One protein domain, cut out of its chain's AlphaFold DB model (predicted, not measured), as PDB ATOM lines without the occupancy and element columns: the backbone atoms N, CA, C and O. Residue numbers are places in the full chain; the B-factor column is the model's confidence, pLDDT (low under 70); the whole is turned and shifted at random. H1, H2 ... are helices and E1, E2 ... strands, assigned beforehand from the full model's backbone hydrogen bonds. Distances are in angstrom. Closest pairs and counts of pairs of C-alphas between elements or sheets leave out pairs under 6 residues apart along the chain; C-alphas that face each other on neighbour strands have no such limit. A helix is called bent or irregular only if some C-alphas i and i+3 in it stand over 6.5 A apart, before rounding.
ATOM      1  N   ARG A   3       1.217 -17.160  21.011       96.69
ATOM      2  CA  ARG A   3       2.255 -16.252  20.517       96.69
ATOM      3  C   ARG A   3       2.359 -15.062  21.448       96.69
ATOM      4  O   ARG A   3       1.333 -14.539  21.878       96.69
ATOM      5  N   ILE A   4       3.583 -14.650  21.723       97.44
ATOM      6  CA  ILE A   4       3.894 -13.443  22.480       97.44
ATOM      7  C   ILE A   4       4.862 -12.607  21.649       97.44
ATOM      8  O   ILE A   4       5.779 -13.144  21.031       97.44
ATOM      9  N   THR A   5       4.608 -11.308  21.570       97.75
ATOM     10  CA  THR A   5       5.394 -10.396  20.741       97.75
ATOM     11  C   THR A   5       6.259  -9.539  21.637       97.75
ATOM     12  O   THR A   5       5.755  -8.986  22.607       97.75
ATOM     13  N   PHE A   6       7.518  -9.390  21.254       98.00
ATOM     14  CA  PHE A   6       8.485  -8.536  21.929       98.00
ATOM     15  C   PHE A   6       9.041  -7.531  20.918       98.00
ATOM     16  O   PHE A   6       9.251  -7.871  19.747       98.00
ATOM     17  N   GLN A   7       9.239  -6.288  21.352       97.62
ATOM     18  CA  GLN A   7       9.689  -5.177  20.511       97.62
ATOM     19  C   GLN A   7      11.206  -5.069  20.440       97.62
ATOM     20  O   GLN A   7      11.714  -4.498  19.483       97.62
ATOM     21  N   THR A   8      11.939  -5.621  21.410       97.81
ATOM     22  CA  THR A   8      13.408  -5.618  21.409       97.81
ATOM     23  C   THR A   8      13.982  -6.927  21.962       97.81
ATOM     24  O   THR A   8      13.300  -7.615  22.728       97.81
ATOM     25  N   PRO A   9      15.249  -7.266  21.643       97.81
ATOM     26  CA  PRO A   9      15.936  -8.391  22.277       97.81
ATOM     27  C   PRO A   9      16.013  -8.263  23.802       97.81
ATOM     28  O   PRO A   9      15.841  -9.259  24.499       97.81
ATOM     29  N   ASN A  10      16.236  -7.046  24.313       97.81
ATOM     30  CA  ASN A  10      16.349  -6.797  25.751       97.81
ATOM     31  C   ASN A  10      15.034  -7.090  26.472       97.81
ATOM     32  O   ASN A  10      15.051  -7.770  27.485       97.81
ATOM     33  N   GLU A  11      13.898  -6.678  25.906       98.12
ATOM     34  CA  GLU A  11      12.576  -6.969  26.474       98.12
ATOM     35  C   GLU A  11      12.334  -8.481  26.622       98.12
ATOM     36  O   GLU A  11      11.830  -8.941  27.642       98.12
ATOM     37  N   LEU A  12      12.741  -9.271  25.622       98.19
ATOM     38  CA  LEU A  12      12.654 -10.729  25.686       98.19
ATOM     39  C   LEU A  12      13.625 -11.326  26.718       98.19
ATOM     40  O   LEU A  12      13.262 -12.260  27.434       98.19
ATOM     41  N   ALA A  13      14.854 -10.814  26.785       98.19
ATOM     42  CA  ALA A  13      15.853 -11.268  27.747       98.19
ATOM     43  C   ALA A  13      15.415 -10.975  29.191       98.19
ATOM     44  O   ALA A  13      15.525 -11.844  30.055       98.19
ATOM     45  N   ASP A  14      14.881  -9.781  29.435       98.06
ATOM     46  CA  ASP A  14      14.378  -9.356  30.738       98.06
ATOM     47  C   ASP A  14      13.152 -10.178  31.139       98.06
ATOM     48  O   ASP A  14      13.127 -10.704  32.249       98.06
ATOM     49  N   TYR A  15      12.218 -10.436  30.212       97.50
ATOM     50  CA  TYR A  15      11.112 -11.371  30.449       97.50
ATOM     51  C   TYR A  15      11.614 -12.753  30.882       97.50
ATOM     52  O   TYR A  15      11.103 -13.328  31.843       97.50
ATOM     53  N   GLY A  16      12.631 -13.282  30.192       97.38
ATOM     54  CA  GLY A  16      13.253 -14.562  30.525       97.38
ATOM     55  C   GLY A  16      13.782 -14.612  31.960       97.38
ATOM     56  O   GLY A  16      13.543 -15.588  32.669       97.38
ATOM     57  N   ARG A  17      14.445 -13.538  32.409       97.31
ATOM     58  CA  ARG A  17      15.004 -13.425  33.767       97.31
ATOM     59  C   ARG A  17      13.929 -13.231  34.829       97.31
ATOM     60  O   ARG A  17      13.949 -13.914  35.845       97.31
ATOM     61  N   GLU A  18      12.989 -12.319  34.600       96.81
ATOM     62  CA  GLU A  18      11.926 -11.994  35.559       96.81
ATOM     63  C   GLU A  18      10.989 -13.177  35.813       96.81
ATOM     64  O   GLU A  18      10.475 -13.345  36.919       96.81
ATOM     65  N   ARG A  19      10.754 -13.991  34.780       96.56
ATOM     66  CA  ARG A  19       9.870 -15.158  34.846       96.56
ATOM     67  C   ARG A  19      10.591 -16.464  35.157       96.56
ATOM     68  O   ARG A  19       9.913 -17.480  35.276       96.56
ATOM     69  N   ASP A  20      11.917 -16.437  35.289       96.06
ATOM     70  CA  ASP A  20      12.752 -17.631  35.469       96.06
ATOM     71  C   ASP A  20      12.478 -18.693  34.380       96.06
ATOM     72  O   ASP A  20      12.237 -19.874  34.645       96.06
ATOM     73  N   VAL A  21      12.442 -18.253  33.114       96.75
ATOM     74  CA  VAL A  21      12.192 -19.125  31.956       96.75
ATOM     75  C   VAL A  21      13.393 -19.176  31.023       96.75
ATOM     76  O   VAL A  21      13.906 -18.162  30.548       96.75
ATOM     77  N   ALA A  22      13.801 -20.396  30.683       97.88
ATOM     78  CA  ALA A  22      14.780 -20.624  29.633       97.88
ATOM     79  C   ALA A  22      14.120 -20.522  28.252       97.88
ATOM     80  O   ALA A  22      13.063 -21.116  28.001       97.88
ATOM     81  N   ILE A  23      14.773 -19.815  27.332       98.38
ATOM     82  CA  ILE A  23      14.291 -19.630  25.966       98.38
ATOM     83  C   ILE A  23      15.082 -20.530  25.030       98.38
ATOM     84  O   ILE A  23      16.308 -20.482  24.961       98.38
ATOM     85  N   THR A  24      14.362 -21.364  24.293       98.56
ATOM     86  CA  THR A  24      14.937 -22.190  23.240       98.56
ATOM     87  C   THR A  24      14.922 -21.419  21.932       98.56
ATOM     88  O   THR A  24      13.882 -20.881  21.558       98.56
ATOM     89  N   VAL A  25      16.050 -21.396  21.226       98.31
ATOM     90  CA  VAL A  25      16.163 -20.856  19.869       98.31
ATOM     91  C   VAL A  25      16.594 -21.969  18.926       98.31
ATOM     92  O   VAL A  25      17.632 -22.603  19.122       98.31
ATOM     93  N   GLU A  26      15.804 -22.201  17.889       98.19
ATOM     94  CA  GLU A  26      16.128 -23.073  16.766       98.19
ATOM     95  C   GLU A  26      16.553 -22.219  15.577       98.19
ATOM     96  O   GLU A  26      15.923 -21.206  15.303       98.19
ATOM     97  N   TYR A  27      17.612 -22.604  14.870       96.62
ATOM     98  CA  TYR A  27      18.118 -21.875  13.703       96.62
ATOM     99  C   TYR A  27      18.877 -22.808  12.753       96.62
ATOM    100  O   TYR A  27      19.175 -23.955  13.101       96.62
ATOM    101  N   ARG A  28      19.210 -22.341  11.544       94.62
ATOM    102  CA  ARG A  28      20.149 -23.045  10.652       94.62
ATOM    103  C   ARG A  28      21.548 -22.450  10.760       94.62
ATOM    104  O   ARG A  28      21.705 -21.233  10.701       94.62
ATOM    105  N   ASP A  29      22.552 -23.309  10.914       91.94
ATOM    106  CA  ASP A  29      23.955 -22.894  10.847       91.94
ATOM    107  C   ASP A  29      24.412 -22.636   9.400       91.94
ATOM    108  O   ASP A  29      23.661 -22.830   8.441       91.94
ATOM    109  N   GLU A  30      25.658 -22.192   9.241       91.06
ATOM    110  CA  GLU A  30      26.257 -21.844   7.943       91.06
ATOM    111  C   GLU A  30      26.330 -23.029   6.967       91.06
ATOM    112  O   GLU A  30      26.373 -22.832   5.757       91.06
ATOM    113  N   ASN A  31      26.277 -24.264   7.475       93.44
ATOM    114  CA  ASN A  31      26.248 -25.486   6.669       93.44
ATOM    115  C   ASN A  31      24.810 -25.949   6.366       93.44
ATOM    116  O   ASN A  31      24.598 -27.048   5.853       93.44
ATOM    117  N   GLY A  32      23.805 -25.142   6.722       90.69
ATOM    118  CA  GLY A  32      22.389 -25.452   6.547       90.69
ATOM    119  C   GLY A  32      21.842 -26.478   7.541       90.69
ATOM    120  O   GLY A  32      20.696 -26.911   7.384       90.69
ATOM    121  N   LYS A  33      22.613 -26.867   8.566       94.88
ATOM    122  CA  LYS A  33      22.177 -27.836   9.575       94.88
ATOM    123  C   LYS A  33      21.314 -27.151  10.630       94.88
ATOM    124  O   LYS A  33      21.649 -26.076  11.120       94.88
ATOM    125  N   GLN A  34      20.212 -27.800  11.011       96.19
ATOM    126  CA  GLN A  34      19.360 -27.331  12.101       96.19
ATOM    127  C   GLN A  34      20.092 -27.454  13.442       96.19
ATOM    128  O   GLN A  34      20.656 -28.503  13.773       96.19
ATOM    129  N   ARG A  35      20.084 -26.362  14.203       96.88
ATOM    130  CA  ARG A  35      20.657 -26.234  15.539       96.88
ATOM    131  C   ARG A  35      19.598 -25.737  16.501       96.88
ATOM    132  O   ARG A  35      18.670 -25.038  16.109       96.88
ATOM    133  N   GLN A  36      19.790 -26.092  17.760       98.00
ATOM    134  CA  GLN A  36      18.981 -25.635  18.871       98.00
ATOM    135  C   GLN A  36      19.925 -25.190  19.984       98.00
ATOM    136  O   GLN A  36      20.908 -25.876  20.278       98.00
ATOM    137  N   VAL A  37      19.633 -24.047  20.586       97.69
ATOM    138  CA  VAL A  37      20.309 -23.546  21.781       97.69
ATOM    139  C   VAL A  37      19.259 -23.209  22.830       97.69
ATOM    140  O   VAL A  37      18.165 -22.765  22.498       97.69
ATOM    141  N   ILE A  38      19.588 -23.449  24.094       98.19
ATOM    142  CA  ILE A  38      18.776 -23.038  25.236       98.19
ATOM    143  C   ILE A  38      19.537 -21.908  25.927       98.19
ATOM    144  O   ILE A  38      20.723 -22.061  26.232       98.19
ATOM    145  N   LEU A  39      18.867 -20.777  26.116       98.19
ATOM    146  CA  LEU A  39      19.397 -19.574  26.744       98.19
ATOM    147  C   LEU A  39      18.686 -19.367  28.084       98.19
ATOM    148  O   LEU A  39      17.459 -19.305  28.129       98.19
ATOM    149  N   SER A  40      19.460 -19.269  29.161       97.12
ATOM    150  CA  SER A  40      19.004 -18.932  30.513       97.12
ATOM    151  C   SER A  40      19.983 -17.945  31.149       97.12
ATOM    152  O   SER A  40      21.108 -17.788  30.665       97.12
ATOM    153  N   ASP A  41      19.555 -17.279  32.220       95.31
ATOM    154  CA  ASP A  41      20.411 -16.433  33.056       95.31
ATOM    155  C   ASP A  41      21.166 -15.352  32.255       95.31
ATOM    156  O   ASP A  41      20.573 -14.529  31.549       95.31
ATOM    157  N   GLU A  42      22.495 -15.344  32.347       94.25
ATOM    158  CA  GLU A  42      23.373 -14.408  31.646       94.25
ATOM    159  C   GLU A  42      23.307 -14.591  30.123       94.25
ATOM    160  O   GLU A  42      23.344 -13.609  29.379       94.25
ATOM    161  N   ARG A  43      23.094 -15.828  29.651       97.69
ATOM    162  CA  ARG A  43      23.034 -16.161  28.217       97.69
ATOM    163  C   ARG A  43      21.804 -15.606  27.515       97.69
ATOM    164  O   ARG A  43      21.776 -15.533  26.289       97.69
ATOM    165  N   LEU A  44      20.793 -15.164  28.265       98.06
ATOM    166  CA  LEU A  44      19.659 -14.432  27.697       98.06
ATOM    167  C   LEU A  44      20.102 -13.132  27.008       98.06
ATOM    168  O   LEU A  44      19.417 -12.679  26.096       98.06
ATOM    169  N   ALA A  45      21.264 -12.569  27.363       96.44
ATOM    170  CA  ALA A  45      21.835 -11.422  26.656       96.44
ATOM    171  C   ALA A  45      22.206 -11.737  25.189       96.44
ATOM    172  O   ALA A  45      22.180 -10.840  24.350       96.44
ATOM    173  N   GLU A  46      22.483 -13.004  24.854       97.69
ATOM    174  CA  GLU A  46      22.854 -13.451  23.501       97.69
ATOM    175  C   GLU A  46      21.629 -13.633  22.577       97.69
ATOM    176  O   GLU A  46      21.770 -13.922  21.387       97.69
ATOM    177  N   ILE A  47      20.397 -13.507  23.089       97.44
ATOM    178  CA  ILE A  47      19.194 -13.944  22.361       97.44
ATOM    179  C   ILE A  47      18.968 -13.213  21.036       97.44
ATOM    180  O   ILE A  47      18.521 -13.823  20.062       97.44
ATOM    181  N   GLY A  48      19.324 -11.927  20.979       96.75
ATOM    182  CA  GLY A  48      19.258 -11.142  19.749       96.75
ATOM    183  C   GLY A  48      20.170 -11.702  18.656       96.75
ATOM    184  O   GLY A  48      19.760 -11.769  17.499       96.75
ATOM    185  N   GLU A  49      21.366 -12.172  19.023       96.62
ATOM    186  CA  GLU A  49      22.349 -12.733  18.090       96.62
ATOM    187  C   GLU A  49      21.870 -14.056  17.485       96.62
ATOM    188  O   GLU A  49      22.041 -14.304  16.287       96.62
ATOM    189  N   TYR A  50      21.235 -14.904  18.299       97.31
ATOM    190  CA  TYR A  50      20.679 -16.174  17.837       97.31
ATOM    191  C   TYR A  50      19.422 -15.987  16.986       97.31
ATOM    192  O   TYR A  50      19.278 -16.652  15.961       97.31
ATOM    193  N   LEU A  51      18.530 -15.068  17.365       96.75
ATOM    194  CA  LEU A  51      17.317 -14.776  16.596       96.75
ATOM    195  C   LEU A  51      17.598 -14.054  15.271       96.75
ATOM    196  O   LEU A  51      16.787 -14.140  14.355       96.75
ATOM    197  N   ALA A  52      18.758 -13.408  15.124       95.31
ATOM    198  CA  ALA A  52      19.210 -12.848  13.850       95.31
ATOM    199  C   ALA A  52      19.693 -13.913  12.841       95.31
ATOM    200  O   ALA A  52      19.961 -13.587  11.681       95.31
ATOM    201  N   LYS A  53      19.835 -15.185  13.244       94.81
ATOM    202  CA  LYS A  53      20.246 -16.260  12.329       94.81
ATOM    203  C   LYS A  53      19.137 -16.580  11.310       94.81
ATOM    204  O   LYS A  53      17.950 -16.455  11.616       94.81
ATOM    205  N   PRO A  54      19.488 -17.047  10.097       90.50
ATOM    206  CA  PRO A  54      18.498 -17.393   9.083       90.50
ATOM    207  C   PRO A  54      17.503 -18.456   9.563       90.50
ATOM    208  O   PRO A  54      17.899 -19.508  10.073       90.50
ATOM    209  N   ASN A  55      16.213 -18.200   9.326       90.31
ATOM    210  CA  ASN A  55      15.100 -19.062   9.738       90.31
ATOM    211  C   ASN A  55      15.093 -19.379  11.242       90.31
ATOM    212  O   ASN A  55      14.673 -20.469  11.633       90.31
ATOM    213  N   ALA A  56      15.591 -18.460  12.073       96.69
ATOM    214  CA  ALA A  56      15.540 -18.634  13.509       96.69
ATOM    215  C   ALA A  56      14.099 -18.544  14.037       96.69
ATOM    216  O   ALA A  56      13.290 -17.739  13.573       96.69
ATOM    217  N   MET A  57      13.795 -19.360  15.039       97.25
ATOM    218  CA  MET A  57      12.546 -19.357  15.793       97.25
ATOM    219  C   MET A  57      12.884 -19.497  17.271       97.25
ATOM    220  O   MET A  57      13.765 -20.277  17.623       97.25
ATOM    221  N   ALA A  58      12.174 -18.781  18.141       98.25
ATOM    222  CA  ALA A  58      12.320 -18.941  19.582       98.25
ATOM    223  C   ALA A  58      11.003 -19.332  20.250       98.25
ATOM    224  O   ALA A  58       9.920 -18.918  19.830       98.25
ATOM    225  N   TYR A  59      11.106 -20.130  21.305       98.38
ATOM    226  CA  TYR A  59       9.979 -20.550  22.122       98.38
ATOM    227  C   TYR A  59      10.413 -20.873  23.549       98.38
ATOM    228  O   TYR A  59      11.567 -21.203  23.820       98.38
ATOM    229  N   PHE A  60       9.465 -20.809  24.474       97.88
ATOM    230  CA  PHE A  60       9.663 -21.197  25.867       97.88
ATOM    231  C   PHE A  60       8.386 -21.815  26.436       97.88
ATOM    232  O   PHE A  60       7.315 -21.795  25.815       97.88
ATOM    233  N   LYS A  61       8.505 -22.407  27.624       96.88
ATOM    234  CA  LYS A  61       7.383 -22.986  28.359       96.88
ATOM    235  C   LYS A  61       7.263 -22.300  29.711       96.88
ATOM    236  O   LYS A  61       8.207 -22.312  30.486       96.88
ATOM    237  N   GLU A  62       6.079 -21.782  30.000       95.19
ATOM    238  CA  GLU A  62       5.739 -21.125  31.263       95.19
ATOM    239  C   GLU A  62       4.392 -21.687  31.730       95.19
ATOM    240  O   GLU A  62       3.459 -21.800  30.936       95.19
ATOM    241  N   GLU A  63       4.302 -22.133  32.988       91.25
ATOM    242  CA  GLU A  63       3.056 -22.645  33.591       91.25
ATOM    243  C   GLU A  63       2.301 -23.687  32.733       91.25
ATOM    244  O   GLU A  63       1.076 -23.695  32.627       91.25
ATOM    245  N   LYS A  64       3.045 -24.610  32.106       92.62
ATOM    246  CA  LYS A  64       2.535 -25.653  31.183       92.62
ATOM    247  C   LYS A  64       2.014 -25.134  29.833       92.62
ATOM    248  O   LYS A  64       1.597 -25.949  29.009       92.62
ATOM    249  N   ILE A  65       2.101 -23.838  29.561       95.88
ATOM    250  CA  ILE A  65       1.769 -23.229  28.274       95.88
ATOM    251  C   ILE A  65       3.052 -23.065  27.453       95.88
ATOM    252  O   ILE A  65       4.074 -22.602  27.951       95.88
ATOM    253  N   PHE A  66       2.996 -23.454  26.179       97.19
ATOM    254  CA  PHE A  66       4.059 -23.181  25.211       97.19
ATOM    255  C   PHE A  66       3.815 -21.845  24.515       97.19
ATOM    256  O   PHE A  66       2.730 -21.642  23.945       97.19
ATOM    257  N   TYR A  67       4.835 -20.993  24.527       98.31
ATOM    258  CA  TYR A  67       4.856 -19.685  23.891       98.31
ATOM    259  C   TYR A  67       5.869 -19.674  22.746       98.31
ATOM    260  O   TYR A  67       7.038 -19.980  22.952       98.31
ATOM    261  N   GLU A  68       5.412 -19.316  21.550       98.06
ATOM    262  CA  GLU A  68       6.262 -18.947  20.417       98.06
ATOM    263  C   GLU A  68       6.540 -17.441  20.489       98.06
ATOM    264  O   GLU A  68       5.619 -16.632  20.661       98.06
ATOM    265  N   VAL A  69       7.810 -17.072  20.368       98.00
ATOM    266  CA  VAL A  69       8.273 -15.685  20.397       98.00
ATOM    267  C   VAL A  69       8.131 -15.080  19.004       98.00
ATOM    268  O   VAL A  69       8.725 -15.550  18.035       98.00
ATOM    269  N   ASN A  70       7.395 -13.979  18.914       97.44
ATOM    270  CA  ASN A  70       7.381 -13.103  17.754       97.44
ATOM    271  C   ASN A  70       8.334 -11.921  17.995       97.44
ATOM    272  O   ASN A  70       8.003 -10.974  18.710       97.44
ATOM    273  N   ALA A  71       9.523 -11.994  17.400       96.88
ATOM    274  CA  ALA A  71      10.550 -10.959  17.466       96.88
ATOM    275  C   ALA A  71      10.237  -9.812  16.488       96.88
ATOM    276  O   ALA A  71      10.656  -9.841  15.328       96.88
TER     277      ALA A  71
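What this domain is: This is residues 3 to 71 of the 76 residues of an uncharacterized protein of Brevibacillus laterosporus LMG 15441 (UniProt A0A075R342). What is the main picture? A strongly twisted sheet of five strands has two helices, H1 and H2, side by side over one face, while its other face has no named helix. What makes it up? The 69 printed residues hold five named strands and two named helices in the order E1, H1, E2, E3, H2, E4, E5; the sheet is mixed, in the order E1, E5, E4, E2, E3, and the class is mixed, helices and strands. How large is it? It is compact, with a radius of gyration of the C-alphas of 11.4 A, and elongated, spanning 35 by 23 by 20 A.

Where its parts are: Where are the strands? E1 is residues 3 to 6, 10.0 A long, with C-alpha 3 at (2.255, -16.252, 20.517). E2 is residues 23 to 28, 16.7 A; E3 is residues 34 to 39, 16.6 A; E4 is residues 57 to 62, 17.0 A. E5 is residues 65 to 71, 18.6 A, with C-alpha 71 at (10.550, -10.959, 17.466). Where are the helices? H1 is residues 9 to 18, 14.3 A; H2 is residues 41 to 51, 16.8 A, and irregular, with C-alphas 45 and 48 7.4 A apart.

How they stand to each other: How do the strands pair? E2 is antiparallel to E3, a hairpin with N 25 and O 37 at 2.8 A, and to E4, with N 24 and O 59 at 2.8 A. E4 and E5 form an antiparallel hairpin, with N 67 and O 60 at 2.9 A; E5 and edge strand E1 are parallel, with N 70 and O 4 at 2.8 A. How do the helices stand? H1 and H2 are on the same face, in two layers, helices over a sheet, at heights of 7.8 A and 8.1 A over the sheet. They touch, opposite ways at a shallow tilt of 30 degrees; the closest C-alphas, of Ala 13 and Leu 44, are 4.9 A apart. Which units and backbone pairs show? E1, H1, E2 and E3, H2, E4 are split strand-helix-strand units, each two strands of one sheet with a helix between them along the chain and with other strands between them in the sheet, E5 and E4 in the first and E2 in the second; both crossovers are right-handed. In H1 every O i to N i+4 pair is within hydrogen-bond range; in H2 2 of 7 are, beside 6 of 8 O i to N i+3 pairs.

The domain as a whole: How far does it reach? The two C-alphas farthest apart, of Asn 31 and Glu 63, are 35.6 A apart. Are there cuts, long links or low confidence? The printed part has no cut, and its six links between named elements are tight. The mean pLDDT of the printed part is 96.5, and no printed residue is under 70.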